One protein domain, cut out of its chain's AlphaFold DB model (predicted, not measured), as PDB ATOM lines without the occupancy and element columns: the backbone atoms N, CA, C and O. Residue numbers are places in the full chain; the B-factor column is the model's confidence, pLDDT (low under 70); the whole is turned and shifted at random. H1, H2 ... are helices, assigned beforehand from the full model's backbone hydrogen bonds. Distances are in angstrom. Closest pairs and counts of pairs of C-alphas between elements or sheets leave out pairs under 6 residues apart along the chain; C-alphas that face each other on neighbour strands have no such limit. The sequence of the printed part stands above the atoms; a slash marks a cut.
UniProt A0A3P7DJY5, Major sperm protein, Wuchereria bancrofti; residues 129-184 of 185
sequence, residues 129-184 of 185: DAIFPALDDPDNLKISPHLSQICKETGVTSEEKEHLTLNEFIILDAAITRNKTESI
ATOM      1  N   ASP A 129     102.298 121.332 106.341       75.51
ATOM      2  CA  ASP A 129     102.946 121.811 105.115       75.51
ATOM      3  C   ASP A 129     103.445 123.264 105.205       75.51
ATOM      4  O   ASP A 129     104.325 123.650 104.444       75.51
ATOM      5  N   ALA A 130     102.895 124.077 106.112       77.28
ATOM      6  CA  ALA A 130     103.366 125.433 106.396       77.28
ATOM      7  C   ALA A 130     104.368 125.466 107.563       77.28
ATOM      8  O   ALA A 130     105.319 126.245 107.530       77.28
ATOM      9  N   ILE A 131     104.186 124.598 108.565       74.58
ATOM     10  CA  ILE A 131     105.057 124.519 109.745       74.58
ATOM     11  C   ILE A 131     106.446 123.996 109.370       74.58
ATOM     12  O   ILE A 131     107.443 124.587 109.774       74.58
ATOM     13  N   PHE A 132     106.540 122.904 108.603       73.55
ATOM     14  CA  PHE A 132     107.834 122.281 108.304       73.55
ATOM     15  C   PHE A 132     108.792 123.211 107.545       73.55
ATOM     16  O   PHE A 132     109.914 123.378 108.017       73.55
ATOM     17  N   PRO A 133     108.373 123.908 106.468       77.63
ATOM     18  CA  PRO A 133     109.242 124.883 105.813       77.63
ATOM     19  C   PRO A 133     109.666 126.033 106.733       77.63
ATOM     20  O   PRO A 133     110.768 126.551 106.589       77.63
ATOM     21  N   ALA A 134     108.812 126.441 107.678       76.05
ATOM     22  CA  ALA A 134     109.165 127.468 108.653       76.05
ATOM     23  C   ALA A 134     110.181 126.958 109.688       76.05
ATOM     24  O   ALA A 134     111.036 127.719 110.126       76.05
ATOM     25  N   LEU A 135     110.128 125.679 110.067       72.93
ATOM     26  CA  LEU A 135     111.122 125.061 110.951       72.93
ATOM     27  C   LEU A 135     112.475 124.836 110.265       72.93
ATOM     28  O   LEU A 135     113.483 124.721 110.956       72.93
ATOM     29  N   ASP A 136     112.508 124.812 108.933       73.40
ATOM     30  CA  ASP A 136     113.751 124.813 108.158       73.40
ATOM     31  C   ASP A 136     114.382 126.217 108.039       73.40
ATOM     32  O   ASP A 136     115.519 126.334 107.580       73.40
ATOM     33  N   ASP A 137     113.688 127.283 108.468       80.29
ATOM     34  CA  ASP A 137     114.255 128.633 108.553       80.29
ATOM     35  C   ASP A 137     115.236 128.727 109.742       80.29
ATOM     36  O   ASP A 137     114.815 128.592 110.902       80.29
ATOM     37  N   PRO A 138     116.531 129.011 109.495       77.64
ATOM     38  CA  PRO A 138     117.538 129.190 110.540       77.64
ATOM     39  C   PRO A 138     117.152 130.206 111.615       77.64
ATOM     40  O   PRO A 138     117.620 130.101 112.749       77.64
ATOM     41  N   ASP A 139     116.309 131.189 111.288       82.18
ATOM     42  CA  ASP A 139     115.877 132.212 112.234       82.18
ATOM     43  C   ASP A 139     114.913 131.677 113.305       82.18
ATOM     44  O   ASP A 139     114.903 132.207 114.421       82.18
ATOM     45  N   ASN A 140     114.155 130.612 113.016       80.16
ATOM     46  CA  ASN A 140     113.163 130.044 113.936       80.16
ATOM     47  C   ASN A 140     113.760 129.052 114.946       80.16
ATOM     48  O   ASN A 140     113.204 128.881 116.031       80.16
ATOM     49  N   LEU A 141     114.901 128.432 114.628       83.71
ATOM     50  CA  LEU A 141     115.604 127.479 115.499       83.71
ATOM     51  C   LEU A 141     116.938 128.028 116.026       83.71
ATOM     52  O   LEU A 141     117.870 127.266 116.295       83.71
ATOM     53  N   LYS A 142     117.038 129.352 116.197       88.90
ATOM     54  CA  LYS A 142     118.209 129.989 116.811       88.90
ATOM     55  C   LYS A 142     118.429 129.507 118.237       88.90
ATOM     56  O   LYS A 142     117.509 129.458 119.053       88.90
ATOM     57  N   ILE A 143     119.685 129.228 118.555       88.58
ATOM     58  CA  ILE A 143     120.115 128.791 119.877       88.58
ATOM     59  C   ILE A 143     121.109 129.775 120.477       88.58
ATOM     60  O   ILE A 143     121.848 130.469 119.780       88.58
ATOM     61  N   SER A 144     121.126 129.844 121.806       91.43
ATOM     62  CA  SER A 144     122.127 130.641 122.507       91.43
ATOM     63  C   SER A 144     123.518 130.006 122.359       91.43
ATOM     64  O   SER A 144     123.615 128.781 122.236       91.43
ATOM     65  N   PRO A 145     124.608 130.790 122.466       93.09
ATOM     66  CA  PRO A 145     125.967 130.243 122.466       93.09
ATOM     67  C   PRO A 145     126.171 129.156 123.531       93.09
ATOM     68  O   PRO A 145     126.847 128.162 123.295       93.09
ATOM     69  N   HIS A 146     125.520 129.305 124.689       91.75
ATOM     70  CA  HIS A 146     125.572 128.306 125.753       91.75
ATOM     71  C   HIS A 146     124.910 126.982 125.345       91.75
ATOM     72  O   HIS A 146     125.495 125.918 125.531       91.75
ATOM     73  N   LEU A 147     123.713 127.038 124.752       89.75
ATOM     74  CA  LEU A 147     123.028 125.836 124.273       89.75
ATOM     75  C   LEU A 147     123.788 125.185 123.110       89.75
ATOM     76  O   LEU A 147     123.835 123.963 123.021       89.75
ATOM     77  N   SER A 148     124.433 125.993 122.269       93.09
ATOM     78  CA  SER A 148     125.302 125.534 121.186       93.09
ATOM     79  C   SER A 148     126.478 124.700 121.692       93.09
ATOM     80  O   SER A 148     126.710 123.589 121.212       93.09
ATOM     81  N   GLN A 149     127.161 125.187 122.731       91.73
ATOM     82  CA  GLN A 149     128.243 124.455 123.379       91.73
ATOM     83  C   GLN A 149     127.750 123.120 123.959       91.73
ATOM     84  O   GLN A 149     128.368 122.085 123.719       91.73
ATOM     85  N   ILE A 150     126.600 123.118 124.643       89.01
ATOM     86  CA  ILE A 150     125.994 121.888 125.181       89.01
ATOM     87  C   ILE A 150     125.660 120.900 124.056       89.01
ATOM     88  O   ILE A 150     125.944 119.710 124.185       89.01
ATOM     89  N   CYS A 151     125.081 121.364 122.945       90.83
ATOM     90  CA  CYS A 151     124.734 120.500 121.812       90.83
ATOM     91  C   CYS A 151     125.975 119.830 121.207       90.83
ATOM     92  O   CYS A 151     125.935 118.645 120.876       90.83
ATOM     93  N   LYS A 152     127.095 120.552 121.136       92.00
ATOM     94  CA  LYS A 152     128.376 120.002 120.682       92.00
ATOM     95  C   LYS A 152     128.957 118.992 121.672       92.00
ATOM     96  O   LYS A 152     129.373 117.910 121.273       92.00
ATOM     97  N   GLU A 153     128.967 119.317 122.964       89.71
ATOM     98  CA  GLU A 153     129.491 118.435 124.021       89.71
ATOM     99  C   GLU A 153     128.691 117.129 124.149       89.71
ATOM    100  O   GLU A 153     129.259 116.071 124.411       89.71
ATOM    101  N   THR A 154     127.380 117.192 123.915       85.64
ATOM    102  CA  THR A 154     126.471 116.034 123.950       85.64
ATOM    103  C   THR A 154     126.417 115.258 122.630       85.64
ATOM    104  O   THR A 154     125.743 114.232 122.554       85.64
ATOM    105  N   GLY A 155     127.133 115.711 121.594       88.96
ATOM    106  CA  GLY A 155     127.173 115.063 120.281       88.96
ATOM    107  C   GLY A 155     125.900 115.238 119.445       88.96
ATOM    108  O   GLY A 155     125.730 114.529 118.456       88.96
ATOM    109  N   VAL A 156     125.013 116.165 119.823       87.75
ATOM    110  CA  VAL A 156     123.838 116.551 119.024       87.75
ATOM    111  C   VAL A 156     124.279 117.294 117.763       87.75
ATOM    112  O   VAL A 156     123.731 117.059 116.690       87.75
ATOM    113  N   THR A 157     125.299 118.147 117.877       90.24
ATOM    114  CA  THR A 157     125.947 118.821 116.745       90.24
ATOM    115  C   THR A 157     127.439 118.483 116.700       90.24
ATOM    116  O   THR A 157     128.062 118.206 117.722       90.24
ATOM    117  N   SER A 158     128.048 118.503 115.510       88.58
ATOM    118  CA  SER A 158     129.501 118.297 115.350       88.58
ATOM    119  C   SER A 158     130.330 119.548 115.666       88.58
ATOM    120  O   SER A 158     131.528 119.462 115.925       88.58
ATOM    121  N   GLU A 159     129.696 120.716 115.624       90.96
ATOM    122  CA  GLU A 159     130.302 122.026 115.833       90.96
ATOM    123  C   GLU A 159     129.323 122.966 116.547       90.96
ATOM    124  O   GLU A 159     128.135 122.660 116.686       90.96
ATOM    125  N   GLU A 160     129.831 124.101 117.026       88.11
ATOM    126  CA  GLU A 160     128.991 125.163 117.577       88.11
ATOM    127  C   GLU A 160     128.265 125.865 116.428       88.11
ATOM    128  O   GLU A 160     128.885 126.319 115.467       88.11
ATOM    129  N   LYS A 161     126.942 125.934 116.535       89.71
ATOM    130  CA  LYS A 161     126.041 126.566 115.572       89.71
ATOM    131  C   LYS A 161     125.211 127.668 116.223       89.71
ATOM    132  O   LYS A 161     124.935 127.625 117.420       89.71
ATOM    133  N   GLU A 162     124.772 128.632 115.422       90.06
ATOM    134  CA  GLU A 162     123.823 129.669 115.857       90.06
ATOM    135  C   GLU A 162     122.364 129.198 115.807       90.06
ATOM    136  O   GLU A 162     121.493 129.818 116.412       90.06
ATOM    137  N   HIS A 163     122.091 128.102 115.101       90.86
ATOM    138  CA  HIS A 163     120.767 127.509 114.952       90.86
ATOM    139  C   HIS A 163     120.865 125.985 114.830       90.86
ATOM    140  O   HIS A 163     121.908 125.451 114.445       90.86
ATOM    141  N   LEU A 164     119.777 125.293 115.158       88.08
ATOM    142  CA  LEU A 164     119.635 123.854 114.941       88.08
ATOM    143  C   LEU A 164     118.859 123.589 113.655       88.08
ATOM    144  O   LEU A 164     117.936 124.319 113.311       88.08
ATOM    145  N   THR A 165     119.196 122.504 112.972       87.68
ATOM    146  CA  THR A 165     118.278 121.883 112.012       87.68
ATOM    147  C   THR A 165     117.127 121.205 112.753       87.68
ATOM    148  O   THR A 165     117.254 120.850 113.928       87.68
ATOM    149  N   LEU A 166     116.018 120.941 112.059       83.08
ATOM    150  CA  LEU A 166     114.881 120.225 112.642       83.08
ATOM    151  C   LEU A 166     115.285 118.868 113.251       83.08
ATOM    152  O   LEU A 166     114.855 118.530 114.352       83.08
ATOM    153  N   ASN A 167     116.153 118.109 112.577       86.57
ATOM    154  CA  ASN A 167     116.640 116.827 113.096       86.57
ATOM    155  C   ASN A 167     117.447 116.997 114.390       86.57
ATOM    156  O   ASN A 167     117.250 116.236 115.335       86.57
ATOM    157  N   GLU A 168     118.328 117.995 114.457       89.55
ATOM    158  CA  GLU A 168     119.108 118.280 115.668       89.55
ATOM    159  C   GLU A 168     118.199 118.747 116.818       89.55
ATOM    160  O   GLU A 168     118.386 118.323 117.958       89.55
ATOM    161  N   PHE A 169     117.163 119.541 116.520       87.08
ATOM    162  CA  PHE A 169     116.146 119.933 117.496       87.08
ATOM    163  C   PHE A 169     115.379 118.722 118.051       87.08
ATOM    164  O   PHE A 169     115.231 118.599 119.266       87.08
ATOM    165  N   ILE A 170     114.948 117.791 117.191       85.85
ATOM    166  CA  ILE A 170     114.250 116.563 117.612       85.85
ATOM    167  C   ILE A 170     115.147 115.699 118.510       85.85
ATOM    168  O   ILE A 170     114.682 115.156 119.514       85.85
ATOM    169  N   ILE A 171     116.438 115.577 118.183       87.43
ATOM    170  CA  ILE A 171     117.400 114.833 119.009       87.43
ATOM    171  C   ILE A 171     117.557 115.499 120.383       87.43
ATOM    172  O   ILE A 171     117.541 114.804 121.401       87.43
ATOM    173  N   LEU A 172     117.671 116.830 120.423       86.91
ATOM    174  CA  LEU A 172     117.777 117.590 121.669       86.91
ATOM    175  C   LEU A 172     116.530 117.422 122.553       86.91
ATOM    176  O   LEU A 172     116.659 117.133 123.743       86.91
ATOM    177  N   ASP A 173     115.330 117.554 121.983       84.24
ATOM    178  CA  ASP A 173     114.065 117.391 122.713       84.24
ATOM    179  C   ASP A 173     113.915 115.970 123.285       84.24
ATOM    180  O   ASP A 173     113.569 115.782 124.459       84.24
ATOM    181  N   ALA A 174     114.292 114.956 122.500       84.61
ATOM    182  CA  ALA A 174     114.313 113.570 122.949       84.61
ATOM    183  C   ALA A 174     115.308 113.343 124.103       84.61
ATOM    184  O   ALA A 174     114.988 112.626 125.057       84.61
ATOM    185  N   ALA A 175     116.494 113.958 124.054       81.98
ATOM    186  CA  ALA A 175     117.490 113.865 125.123       81.98
ATOM    187  C   ALA A 175     116.999 114.515 126.430       81.98
ATOM    188  O   ALA A 175     117.129 113.928 127.506       81.98
ATOM    189  N   ILE A 176     116.368 115.692 126.346       78.35
ATOM    190  CA  ILE A 176     115.804 116.396 127.509       78.35
ATOM    191  C   ILE A 176     114.646 115.600 128.125       78.35
ATOM    192  O   ILE A 176     114.546 115.486 129.350       78.35
ATOM    193  N   THR A 177     113.778 115.027 127.290       75.14
ATOM    194  CA  THR A 177     112.625 114.245 127.751       75.14
ATOM    195  C   THR A 177     113.060 112.964 128.467       75.14
ATOM    196  O   THR A 177     112.514 112.633 129.522       75.14
ATOM    197  N   ARG A 178     114.098 112.278 127.969       66.15
ATOM    198  CA  ARG A 178     114.676 111.101 128.645       66.15
ATOM    199  C   ARG A 178     115.234 111.443 130.026       66.15
ATOM    200  O   ARG A 178     114.844 110.800 130.996       66.15
ATOM    201  N   ASN A 179     116.014 112.519 130.144       61.33
ATOM    202  CA  ASN A 179     116.581 112.948 131.430       61.33
ATOM    203  C   ASN A 179     115.511 113.288 132.483       61.33
ATOM    204  O   ASN A 179     115.704 113.017 133.663       61.33
ATOM    205  N   LYS A 180     114.361 113.847 132.076       59.21
ATOM    206  CA  LYS A 180     113.239 114.094 133.001       59.21
ATOM    207  C   LYS A 180     112.580 112.811 133.499       59.21
ATOM    208  O   LYS A 180     112.060 112.796 134.609       59.21
ATOM    209  N   THR A 181     112.585 111.758 132.688       58.47
ATOM    210  CA  THR A 181     111.924 110.492 133.026       58.47
ATOM    211  C   THR A 181     112.778 109.663 133.988       58.47
ATOM    212  O   THR A 181     112.235 109.034 134.883       58.47
ATOM    213  N   GLU A 182     114.107 109.735 133.870       53.68
ATOM    214  CA  GLU A 182     115.052 109.046 134.767       53.68
ATOM    215  C   GLU A 182     115.231 109.748 136.127       53.68
ATOM    216  O   GLU A 182     115.681 109.133 137.085       53.68
ATOM    217  N   SER A 183     114.847 111.024 136.255       55.14
ATOM    218  CA  SER A 183     114.923 111.777 137.521       55.14
ATOM    219  C   SER A 183     113.738 111.572 138.484       55.14
ATOM    220  O   SER A 183     113.631 112.298 139.471       55.14
ATOM    221  N   ILE A 184     112.818 110.650 138.176       48.88
ATOM    222  CA  ILE A 184     111.607 110.372 138.977       48.88
ATOM    223  C   ILE A 184     111.758 109.096 139.840       48.88
ATOM    224  O   ILE A 184     110.849 108.777 140.604       48.88
TER     225      ILE A 184
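This is residues 129 to 184 of the 185 residues of the protein "Major sperm protein" of Wuchereria bancrofti (UniProt A0A3P7DJY5). This is a loosely joined set of three helices, in which the long helix H3 makes the longest axis, the short helix H1 makes a corner with its first end, and the short helix H2 lies crosswise over its first half with few contacts. The two links that lead into and out of H2 pass beside each other near Lys 142 and His 163, while residues 176 to 184, of which 176 to 182 belong to H3, stick out at the far end. The printed part has 56 residues with three named helices, in the order H1, H2, H3, and no named strand; its class is all helix. It is only just compact, close to loose, with a radius of gyration of the C-alphas of 12.2 A and spans of 37 by 25 by 16 A.

H1 is made of residues 129 to 135, with C-alpha 129 at (102.946, 121.811, 105.115), and measures 10.6 A from first to last C-alpha. H2 is made of residues 145 to 153 and measures 12.4 A, beginning with C-alpha 145 at (125.967, 130.243, 122.466). H3, the longest helix, is made of residues 166 to 182 and measures 24.8 A, ending with C-alpha 182 at (115.052, 109.046, 134.767).

H1 and H3 are close but not clearly touching, and their closest C-alphas, those of Leu 135 and Leu 166, are 6.4 A apart. Their lines stand about perpendicular, at 79 degrees. H1 and H2 are apart. H2 and H3 are close but not clearly touching, and their closest C-alphas, those of Cys 151 and Leu 172, are 7.5 A apart. Their lines stand about perpendicular, at 78 degrees, and their centres are 14.0 A apart. In H2 and H3 every O i to N i+4 pair is within hydrogen-bond range; in H1 1 of 3 such pairs is, beside 2 of 4 O i to N i+3 pairs.

The two C-alphas farthest apart are those of Ala 130 and Ile 184, at 36.8 A. Residues 176 to 184 stand free; without them the body of 47 residues spans 33 by 20 by 14 A. The printed part has no cut. The link from H1 to H2, with 9 residues, is short, and the link from H2 to H3, residues 154 to 165, is long. The mean pLDDT of the printed part is 81.7, and the model's confidence is low, under 70, at residues 178 to 184.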